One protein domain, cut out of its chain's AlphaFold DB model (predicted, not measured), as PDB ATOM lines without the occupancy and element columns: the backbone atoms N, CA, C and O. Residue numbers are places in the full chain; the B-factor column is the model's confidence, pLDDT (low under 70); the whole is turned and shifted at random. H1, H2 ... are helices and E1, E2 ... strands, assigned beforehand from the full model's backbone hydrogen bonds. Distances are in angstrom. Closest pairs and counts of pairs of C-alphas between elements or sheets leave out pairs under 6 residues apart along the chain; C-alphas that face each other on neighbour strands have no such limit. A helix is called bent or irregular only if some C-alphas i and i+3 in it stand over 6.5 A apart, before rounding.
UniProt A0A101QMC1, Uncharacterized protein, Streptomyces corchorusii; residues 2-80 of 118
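Overview. This is residues 2 to 80 of the 118 residues of an uncharacterized protein of Streptomyces corchorusii (UniProt A0A101QMC1). A small sheet of three strands has one arm of a long bent helix, H2a, packed along one face, while the second arm, H2b, turns away from the sheet about perpendicular to the first; residues 71 to 76 stick out. The short helix H1 sits beside the edge strand E3, near H2a. The printed part has 79 residues, with two named helices and three named strands in the order E1, H1, E2, E3, H2; the antiparallel sheet runs E1, E2, E3. The class is mixed, helices and strands, in two layers, H2a on one face of the sheet. The whole is compact, with a radius of gyration of the C-alphas of 12.6 A and spans of 33 by 27 by 24 A.

Arrangement. E1, residues 7 to 11, is antiparallel to E2, residues 34 to 38; N 8 and O 37 are within hydrogen-bond range at 2.8 A. H1, residues 21 to 25, only grazes the sheet with its residues 21 to 24. E2 and E3, residues 43 to 46, form a hairpin, with N 36 and O 44 at 2.9 A. H2, residues 51 to 74, was assigned as one helix by its hydrogen bonds but is bent: C-alphas 63 and 66 are 7.9 A apart. Its arm H2a, residues 51 to 63, is irregular, with C-alphas 60 and 63 6.6 A apart. H2a is on the sheet at a height of 8.2 A and runs along the strands, at 21 degrees to E2 on the local plane; the closest C-alphas of E2 and H2a, Val 36 and Ser 55, are 6.2 A apart. The arm H2b, residues 66 to 74, stands about perpendicular to H2a at 81 degrees and is not on the sheet. Every O i to N i+4 pair is within hydrogen-bond range in H1 and H2b, and 8 of 9 in H2a.

Along the chain. E1 begins at C-alpha 7 (199.434, 334.972, 228.186) and is 13.5 A long; E2 is 13.1 A. H2a is 20.1 A long, and H2b, 12.3 A, ends at C-alpha 74 (187.694, 312.907, 227.857).

Size, cuts and confidence. The printed part has no cut and no long link. Confidence is under 70 at residues 2 to 5 and 72 to 80.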
ATOM      1  N   THR A   2     201.498 329.369 243.583       45.97
ATOM      2  CA  THR A   2     200.816 330.201 242.585       45.97
ATOM      3  C   THR A   2     201.680 330.221 241.334       45.97
ATOM      4  O   THR A   2     202.696 330.902 241.310       45.97
ATOM      5  N   PHE A   3     201.314 329.435 240.322       53.78
ATOM      6  CA  PHE A   3     201.893 329.596 238.992       53.78
ATOM      7  C   PHE A   3     201.457 330.957 238.439       53.78
ATOM      8  O   PHE A   3     200.260 331.285 238.472       53.78
ATOM      9  N   ASP A   4     202.423 331.750 237.974       61.41
ATOM     10  CA  ASP A   4     202.142 332.991 237.263       61.41
ATOM     11  C   ASP A   4     201.451 332.659 235.942       61.41
ATOM     12  O   ASP A   4     201.978 331.952 235.079       61.41
ATOM     13  N   TYR A   5     200.211 333.129 235.824       69.69
ATOM     14  CA  TYR A   5     199.377 332.904 234.654       69.69
ATOM     15  C   TYR A   5     199.655 334.014 233.648       69.69
ATOM     16  O   TYR A   5     199.085 335.104 233.739       69.69
ATOM     17  N   THR A   6     200.562 333.732 232.722       81.81
ATOM     18  CA  THR A   6     200.970 334.664 231.668       81.81
ATOM     19  C   THR A   6     200.326 334.240 230.360       81.81
ATOM     20  O   THR A   6     200.128 333.049 230.132       81.81
ATOM     21  N   ILE A   7     199.965 335.214 229.526       83.06
ATOM     22  CA  ILE A   7     199.434 334.972 228.186       83.06
ATOM     23  C   ILE A   7     200.438 335.461 227.159       83.06
ATOM     24  O   ILE A   7     200.899 336.602 227.241       83.06
ATOM     25  N   HIS A   8     200.706 334.609 226.182       84.44
ATOM     26  CA  HIS A   8     201.516 334.876 225.009       84.44
ATOM     27  C   HIS A   8     200.629 334.852 223.764       84.44
ATOM     28  O   HIS A   8     199.590 334.189 223.733       84.44
ATOM     29  N   VAL A   9     201.012 335.633 222.758       86.88
ATOM     30  CA  VAL A   9     200.341 335.656 221.461       86.88
ATOM     31  C   VAL A   9     201.404 335.427 220.407       86.88
ATOM     32  O   VAL A   9     202.269 336.280 220.217       86.88
ATOM     33  N   ASP A  10     201.305 334.295 219.726       85.12
ATOM     34  CA  ASP A  10     202.248 333.889 218.694       85.12
ATOM     35  C   ASP A  10     201.548 333.832 217.343       85.12
ATOM     36  O   ASP A  10     200.404 333.383 217.227       85.12
ATOM     37  N   GLN A  11     202.224 334.305 216.297       83.25
ATOM     38  CA  GLN A  11     201.681 334.222 214.946       83.25
ATOM     39  C   GLN A  11     201.730 332.785 214.442       83.25
ATOM     40  O   GLN A  11     202.745 332.097 214.556       83.25
ATOM     41  N   LEU A  12     200.627 332.351 213.836       78.75
ATOM     42  CA  LEU A  12     200.591 331.066 213.162       78.75
ATOM     43  C   LEU A  12     201.332 331.161 211.825       78.75
ATOM     44  O   LEU A  12     201.211 332.172 211.124       78.75
ATOM     45  N   PRO A  13     202.068 330.112 211.427       75.62
ATOM     46  CA  PRO A  13     202.612 330.031 210.083       75.62
ATOM     47  C   PRO A  13     201.492 330.126 209.042       75.62
ATOM     48  O   PRO A  13     200.436 329.524 209.209       75.62
ATOM     49  N   SER A  14     201.732 330.815 207.925       77.44
ATOM     50  CA  SER A  14     200.711 331.067 206.892       77.44
ATOM     51  C   SER A  14     200.157 329.812 206.203       77.44
ATOM     52  O   SER A  14     199.113 329.876 205.561       77.44
ATOM     53  N   TRP A  15     200.852 328.678 206.314       74.25
ATOM     54  CA  TRP A  15     200.411 327.375 205.812       74.25
ATOM     55  C   TRP A  15     199.516 326.613 206.800       74.25
ATOM     56  O   TRP A  15     198.923 325.602 206.424       74.25
ATOM     57  N   PHE A  16     199.442 327.052 208.060       76.06
ATOM     58  CA  PHE A  16     198.625 326.424 209.087       76.06
ATOM     59  C   PHE A  16     197.240 327.072 209.110       76.06
ATOM     60  O   PHE A  16     197.107 328.267 209.359       76.06
ATOM     61  N   THR A  17     196.205 326.269 208.876       78.00
ATOM     62  CA  THR A  17     194.822 326.750 208.803       78.00
ATOM     63  C   THR A  17     194.021 326.177 209.960       78.00
ATOM     64  O   THR A  17     193.835 324.964 210.054       78.00
ATOM     65  N   MET A  18     193.522 327.047 210.835       86.94
ATOM     66  CA  MET A  18     192.579 326.680 211.887       86.94
ATOM     67  C   MET A  18     191.521 327.777 212.040       86.94
ATOM     68  O   MET A  18     191.845 328.953 211.858       86.94
ATOM     69  N   PRO A  19     190.270 327.440 212.394       85.31
ATOM     70  CA  PRO A  19     189.245 328.448 212.621       85.31
ATOM     71  C   PRO A  19     189.596 329.318 213.833       85.31
ATOM     72  O   PRO A  19     190.155 328.851 214.829       85.31
ATOM     73  N   CYS A  20     189.248 330.602 213.763       89.69
ATOM     74  CA  CYS A  20     189.254 331.467 214.933       89.69
ATOM     75  C   CYS A  20     188.144 331.007 215.882       89.69
ATOM     76  O   CYS A  20     186.980 330.965 215.490       89.69
ATOM     77  N   ILE A  21     188.484 330.730 217.145       87.12
ATOM     78  CA  ILE A  21     187.513 330.204 218.113       87.12
ATOM     79  C   ILE A  21     186.323 331.150 218.326       87.12
ATOM     80  O   ILE A  21     185.191 330.705 218.476       87.12
ATOM     81  N   ALA A  22     186.565 332.464 218.312       84.69
ATOM     82  CA  ALA A  22     185.516 333.460 218.494       84.69
ATOM     83  C   ALA A  22     184.587 333.533 217.274       84.69
ATOM     84  O   ALA A  22     183.372 333.587 217.444       84.69
ATOM     85  N   CYS A  23     185.148 333.478 216.061       87.44
ATOM     86  CA  CYS A  23     184.357 333.402 214.837       87.44
ATOM     87  C   CYS A  23     183.522 332.123 214.801       87.44
ATOM     88  O   CYS A  23     182.325 332.210 214.561       87.44
ATOM     89  N   GLU A  24     184.120 330.974 215.115       89.06
ATOM     90  CA  GLU A  24     183.432 329.680 215.130       89.06
ATOM     91  C   GLU A  24     182.224 329.697 216.082       89.06
ATOM     92  O   GLU A  24     181.110 329.370 215.680       89.06
ATOM     93  N   ILE A  25     182.408 330.176 217.320       85.75
ATOM     94  CA  ILE A  25     181.319 330.300 218.308       85.75
ATOM     95  C   ILE A  25     180.231 331.273 217.829       85.75
ATOM     96  O   ILE A  25     179.050 331.067 218.106       85.75
ATOM     97  N   ALA A  26     180.610 332.325 217.103       87.31
ATOM     98  CA  ALA A  26     179.680 333.289 216.523       87.31
ATOM     99  C   ALA A  26     179.029 332.812 215.205       87.31
ATOM    100  O   ALA A  26     178.246 333.561 214.619       87.31
ATOM    101  N   GLY A  27     179.346 331.606 214.717       87.62
ATOM    102  CA  GLY A  27     178.860 331.087 213.433       87.62
ATOM    103  C   GLY A  27     179.464 331.787 212.207       87.62
ATOM    104  O   GLY A  27     178.864 331.804 211.134       87.62
ATOM    105  N   GLN A  28     180.634 332.402 212.366       90.81
ATOM    106  CA  GLN A  28     181.397 333.087 211.325       90.81
ATOM    107  C   GLN A  28     182.575 332.225 210.848       90.81
ATOM    108  O   GLN A  28     183.105 331.403 211.587       90.81
ATOM    109  N   THR A  29     183.061 332.459 209.627       88.50
ATOM    110  CA  THR A  29     184.089 331.623 208.970       88.50
ATOM    111  C   THR A  29     185.530 332.136 209.117       88.50
ATOM    112  O   THR A  29     186.414 331.767 208.338       88.50
ATOM    113  N   GLY A  30     185.791 333.004 210.099       88.06
ATOM    114  CA  GLY A  30     187.107 333.616 210.296       88.06
ATOM    115  C   GLY A  30     188.204 332.597 210.616       88.06
ATOM    116  O   GLY A  30     188.008 331.677 211.409       88.06
ATOM    117  N   GLN A  31     189.379 332.781 210.013       90.56
ATOM    118  CA  GLN A  31     190.556 331.936 210.228       90.56
ATOM    119  C   GLN A  31     191.485 332.557 211.267       90.56
ATOM    120  O   GLN A  31     191.655 333.776 211.314       90.56
ATOM    121  N   ALA A  32     192.089 331.721 212.103       90.06
ATOM    122  CA  ALA A  32     193.091 332.160 213.050       90.06
ATOM    123  C   ALA A  32     194.384 332.529 212.319       90.06
ATOM    124  O   ALA A  32     194.884 331.778 211.486       90.06
ATOM    125  N   SER A  33     194.938 333.679 212.680       90.75
ATOM    126  CA  SER A  33     196.269 334.137 212.272       90.75
ATOM    127  C   SER A  33     197.264 334.080 213.433       90.75
ATOM    128  O   SER A  33     198.460 334.306 213.254       90.75
ATOM    129  N   SER A  34     196.791 333.812 214.650       87.88
ATOM    130  CA  SER A  34     197.608 333.746 215.859       87.88
ATOM    131  C   SER A  34     197.052 332.724 216.845       87.88
ATOM    132  O   SER A  34     195.854 332.433 216.846       87.88
ATOM    133  N   VAL A  35     197.913 332.195 217.705       88.00
ATOM    134  CA  VAL A  35     197.535 331.412 218.884       88.00
ATOM    135  C   VAL A  35     197.727 332.285 220.109       88.00
ATOM    136  O   VAL A  35     198.767 332.911 220.286       88.00
ATOM    137  N   VAL A  36     196.699 332.333 220.948       86.25
ATOM    138  CA  VAL A  36     196.757 332.937 222.275       86.25
ATOM    139  C   VAL A  36     196.962 331.807 223.274       86.25
ATOM    140  O   VAL A  36     196.049 331.007 223.480       86.25
ATOM    141  N   GLU A  37     198.147 331.730 223.866       85.19
ATOM    142  CA  GLU A  37     198.568 330.638 224.744       85.19
ATOM    143  C   GLU A  37     198.771 331.120 226.180       85.19
ATOM    144  O   GLU A  37     199.319 332.190 226.430       85.19
ATOM    145  N   ALA A  38     198.307 330.329 227.144       81.75
ATOM    146  CA  ALA A  38     198.569 330.531 228.558       81.75
ATOM    147  C   ALA A  38     199.783 329.713 229.003       81.75
ATOM    148  O   ALA A  38     200.007 328.614 228.503       81.75
ATOM    149  N   SER A  39     200.491 330.173 230.037       77.69
ATOM    150  CA  SER A  39     201.628 329.454 230.642       77.69
ATOM    151  C   SER A  39     201.299 328.040 231.149       77.69
ATOM    152  O   SER A  39     202.205 327.260 231.427       77.69
ATOM    153  N   SER A  40     200.018 327.673 231.247       71.50
ATOM    154  CA  SER A  40     199.582 326.301 231.512       71.50
ATOM    155  C   SER A  40     199.633 325.353 230.305       71.50
ATOM    156  O   SER A  40     199.395 324.152 230.462       71.50
ATOM    157  N   GLY A  41     199.947 325.860 229.109       75.44
ATOM    158  CA  GLY A  41     199.953 325.118 227.844       75.44
ATOM    159  C   GLY A  41     198.583 325.023 227.165       75.44
ATOM    160  O   GLY A  41     198.404 324.231 226.241       75.44
ATOM    161  N   LEU A  42     197.586 325.784 227.634       77.69
ATOM    162  CA  LEU A  42     196.304 325.929 226.940       77.69
ATOM    163  C   LEU A  42     196.396 327.050 225.907       77.69
ATOM    164  O   LEU A  42     196.684 328.190 226.264       77.69
ATOM    165  N   GLY A  43     196.078 326.733 224.652       83.81
ATOM    166  CA  GLY A  43     196.095 327.677 223.536       83.81
ATOM    167  C   GLY A  43     194.755 327.754 222.809       83.81
ATOM    168  O   GLY A  43     194.059 326.750 222.663       83.81
ATOM    169  N   LEU A  44     194.394 328.950 222.343       86.62
ATOM    170  CA  LEU A  44     193.221 329.198 221.507       86.62
ATOM    171  C   LEU A  44     193.623 329.948 220.233       86.62
ATOM    172  O   LEU A  44     194.242 331.009 220.301       86.62
ATOM    173  N   GLY A  45     193.221 329.427 219.073       89.19
ATOM    174  CA  GLY A  45     193.411 330.105 217.790       89.19
ATOM    175  C   GLY A  45     192.509 331.334 217.660       89.19
ATOM    176  O   GLY A  45     191.302 331.259 217.910       89.19
ATOM    177  N   SER A  46     193.075 332.468 217.251       91.00
ATOM    178  CA  SER A  46     192.355 333.727 217.074       91.00
ATOM    179  C   SER A  46     192.757 334.461 215.795       91.00
ATOM    180  O   SER A  46     193.903 334.389 215.353       91.00
ATOM    181  N   CYS A  47     191.797 335.147 215.172       92.62
ATOM    182  CA  CYS A  47     192.076 336.106 214.107       92.62
ATOM    183  C   CYS A  47     192.467 337.454 214.721       92.62
ATOM    184  O   CYS A  47     192.172 337.713 215.888       92.62
ATOM    185  N   THR A  48     193.072 338.334 213.925       91.69
ATOM    186  CA  THR A  48     193.557 339.649 214.371       91.69
ATOM    187  C   THR A  48     192.500 340.453 215.136       91.69
ATOM    188  O   THR A  48     192.810 341.042 216.168       91.69
ATOM    189  N   ASP A  49     191.243 340.396 214.695       92.56
ATOM    190  CA  ASP A  49     190.132 341.146 215.298       92.56
ATOM    191  C   ASP A  49     189.706 340.605 216.674       92.56
ATOM    192  O   ASP A  49     189.136 341.329 217.490       92.56
ATOM    193  N   HIS A  50     189.988 339.331 216.959       94.38
ATOM    194  CA  HIS A  50     189.516 338.644 218.160       94.38
ATOM    195  C   HIS A  50     190.619 338.322 219.176       94.38
ATOM    196  O   HIS A  50     190.295 337.835 220.262       94.38
ATOM    197  N   ILE A  51     191.895 338.630 218.902       90.38
ATOM    198  CA  ILE A  51     193.028 338.331 219.806       90.38
ATOM    199  C   ILE A  51     192.782 338.859 221.226       90.38
ATOM    200  O   ILE A  51     192.983 338.132 222.207       90.38
ATOM    201  N   GLU A  52     192.314 340.100 221.369       89.56
ATOM    202  CA  GLU A  52     192.088 340.709 222.686       89.56
ATOM    203  C   GLU A  52     190.966 340.016 223.468       89.56
ATOM    204  O   GLU A  52     191.093 339.757 224.673       89.56
ATOM    205  N   VAL A  53     189.867 339.690 222.783       89.12
ATOM    206  CA  VAL A  53     188.725 338.988 223.377       89.12
ATOM    207  C   VAL A  53     189.144 337.577 223.780       89.12
ATOM    208  O   VAL A  53     188.905 337.185 224.924       89.12
ATOM    209  N   THR A  54     189.843 336.850 222.907       87.06
ATOM    210  CA  THR A  54     190.382 335.514 223.195       87.06
ATOM    211  C   THR A  54     191.333 335.544 224.394       87.06
ATOM    212  O   THR A  54     191.194 334.729 225.304       87.06
ATOM    213  N   SER A  55     192.217 336.540 224.485       87.19
ATOM    214  CA  SER A  55     193.120 336.730 225.634       87.19
ATOM    215  C   SER A  55     192.368 336.985 226.940       87.19
ATOM    216  O   SER A  55     192.774 336.534 228.013       87.19
ATOM    217  N   ARG A  56     191.261 337.728 226.891       86.44
ATOM    218  CA  ARG A  56     190.419 337.978 228.069       86.44
ATOM    219  C   ARG A  56     189.671 336.719 228.501       86.44
ATOM    220  O   ARG A  56     189.555 336.475 229.703       86.44
ATOM    221  N   VAL A  57     189.175 335.936 227.544       85.38
ATOM    222  CA  VAL A  57     188.537 334.640 227.804       85.38
ATOM    223  C   VAL A  57     189.536 333.704 228.469       85.38
ATOM    224  O   VAL A  57     189.241 333.196 229.547       85.38
ATOM    225  N   LEU A  58     190.740 333.562 227.916       84.38
ATOM    226  CA  LEU A  58     191.760 332.667 228.455       84.38
ATOM    227  C   LEU A  58     192.118 333.024 229.914       84.38
ATOM    228  O   LEU A  58     192.074 332.157 230.781       84.38
ATOM    229  N   ARG A  59     192.277 334.319 230.253       84.31
ATOM    230  CA  ARG A  59     192.447 334.767 231.660       84.31
ATOM    231  C   ARG A  59     191.315 334.338 232.586       84.31
ATOM    232  O   ARG A  59     191.571 334.009 233.741       84.31
ATOM    233  N   ARG A  60     190.068 334.377 232.113       83.69
ATOM    234  CA  ARG A  60     188.896 333.960 232.902       83.69
ATOM    235  C   ARG A  60     188.820 332.445 233.048       83.69
ATOM    236  O   ARG A  60     188.391 331.962 234.088       83.69
ATOM    237  N   LEU A  61     189.270 331.704 232.040       79.88
ATOM    238  CA  LEU A  61     189.311 330.245 232.071       79.88
ATOM    239  C   LEU A  61     190.366 329.691 233.037       79.88
ATOM    240  O   LEU A  61     190.274 328.518 233.384       79.88
ATOM    241  N   ARG A  62     191.289 330.516 233.559       80.25
ATOM    242  CA  ARG A  62     192.250 330.128 234.609       80.25
ATOM    243  C   ARG A  62     191.594 329.376 235.774       80.25
ATOM    244  O   ARG A  62     192.136 328.382 236.241       80.25
ATOM    245  N   SER A  63     190.428 329.819 236.247       80.06
ATOM    246  CA  SER A  63     189.727 329.154 237.361       80.06
ATOM    247  C   SER A  63     189.071 327.824 236.976       80.06
ATOM    248  O   SER A  63     188.700 327.052 237.853       80.06
ATOM    249  N   TYR A  64     188.928 327.553 235.679       75.75
ATOM    250  CA  TYR A  64     188.293 326.360 235.112       75.75
ATOM    251  C   TYR A  64     189.297 325.413 234.447       75.75
ATOM    252  O   TYR A  64     188.900 324.408 233.864       75.75
ATOM    253  N   GLU A  65     190.593 325.707 234.539       73.44
ATOM    254  CA  GLU A  65     191.645 325.016 233.797       73.44
ATOM    255  C   GLU A  65     191.645 323.500 234.026       73.44
ATOM    256  O   GLU A  65     191.716 322.730 233.071       73.44
ATOM    257  N   ALA A  66     191.500 323.058 235.279       72.00
ATOM    258  CA  ALA A  66     191.455 321.635 235.609       72.00
ATOM    259  C   ALA A  66     190.255 320.927 234.960       72.00
ATOM    260  O   ALA A  66     190.397 319.825 234.431       72.00
ATOM    261  N   ALA A  67     189.088 321.579 234.960       75.12
ATOM    262  CA  ALA A  67     187.884 321.050 234.329       75.12
ATOM    263  C   ALA A  67     188.032 321.014 232.803       75.12
ATOM    264  O   ALA A  67     187.733 319.995 232.194       75.12
ATOM    265  N   LEU A  68     188.578 322.073 232.199       72.88
ATOM    266  CA  LEU A  68     188.849 322.130 230.761       72.88
ATOM    267  C   LEU A  68     189.827 321.044 230.324       72.88
ATOM    268  O   LEU A  68     189.563 320.330 229.363       72.88
ATOM    269  N   ARG A  69     190.936 320.877 231.048       71.25
ATOM    270  CA  ARG A  69     191.923 319.834 230.759       71.25
ATOM    271  C   ARG A  69     191.303 318.443 230.866       71.25
ATOM    272  O   ARG A  69     191.550 317.611 229.999       71.25
ATOM    273  N   ALA A  70     190.473 318.205 231.881       71.12
ATOM    274  CA  ALA A  70     189.716 316.963 231.996       71.12
ATOM    275  C   ALA A  70     188.764 316.771 230.803       71.12
ATOM    276  O   ALA A  70     188.751 315.689 230.225       71.12
ATOM    277  N   SER A  71     188.046 317.814 230.377       73.06
ATOM    278  CA  SER A  71     187.168 317.769 229.202       73.06
ATOM    279  C   SER A  71     187.929 317.432 227.916       73.06
ATOM    280  O   SER A  71     187.504 316.543 227.179       73.06
ATOM    281  N   PHE A  72     189.083 318.061 227.675       69.62
ATOM    282  CA  PHE A  72     189.938 317.748 226.524       69.62
ATOM    283  C   PHE A  72     190.418 316.291 226.551       69.62
ATOM    284  O   PHE A  72     190.301 315.589 225.547       69.62
ATOM    285  N   LEU A  73     190.861 315.798 227.713       68.75
ATOM    286  CA  LEU A  73     191.256 314.398 227.880       68.75
ATOM    287  C   LEU A  73     190.090 313.435 227.618       68.75
ATOM    288  O   LEU A  73     190.273 312.435 226.927       68.75
ATOM    289  N   THR A  74     188.885 313.736 228.114       66.25
ATOM    290  CA  THR A  74     187.694 312.907 227.857       66.25
ATOM    291  C   THR A  74     187.262 312.921 226.392       66.25
ATOM    292  O   THR A  74     186.708 311.934 225.919       66.25
ATOM    293  N   ALA A  75     187.557 313.996 225.658       64.62
ATOM    294  CA  ALA A  75     187.333 314.096 224.218       64.62
ATOM    295  C   ALA A  75     188.426 313.390 223.384       64.62
ATOM    296  O   ALA A  75     188.390 313.434 222.157       64.62
ATOM    297  N   GLY A  76     189.408 312.746 224.027       58.66
ATOM    298  CA  GLY A  76     190.531 312.095 223.348       58.66
ATOM    299  C   GLY A  76     191.582 313.071 222.807       58.66
ATOM    300  O   GLY A  76     192.480 312.660 222.074       58.66
ATOM    301  N   ILE A  77     191.505 314.352 223.178       60.34
ATOM    302  CA  ILE A  77     192.483 315.380 222.818       60.34
ATOM    303  C   ILE A  77     193.585 315.342 223.875       60.34
ATOM    304  O   ILE A  77     193.502 315.976 224.929       60.34
ATOM    305  N   ILE A  78     194.612 314.535 223.615       56.03
ATOM    306  CA  ILE A  78     195.756 314.399 224.515       56.03
ATOM    307  C   ILE A  78     196.702 315.581 224.257       56.03
ATOM    308  O   ILE A  78     197.230 315.688 223.148       56.03
ATOM    309  N   PRO A  79     196.944 316.471 225.239       49.47
ATOM    310  CA  PRO A  79     197.965 317.498 225.087       49.47
ATOM    311  C   PRO A  79     199.317 316.810 224.875       49.47
ATOM    312  O   PRO A  79     199.691 315.925 225.650       49.47
ATOM    313  N   ALA A  80     200.037 317.190 223.816       45.12
ATOM    314  CA  ALA A  80     201.374 316.668 223.568       45.12
ATOM    315  C   ALA A  80     202.252 316.901 224.815       45.12
ATOM    316  O   ALA A  80     202.112 317.944 225.466       45.12
TER     317      ALA A  80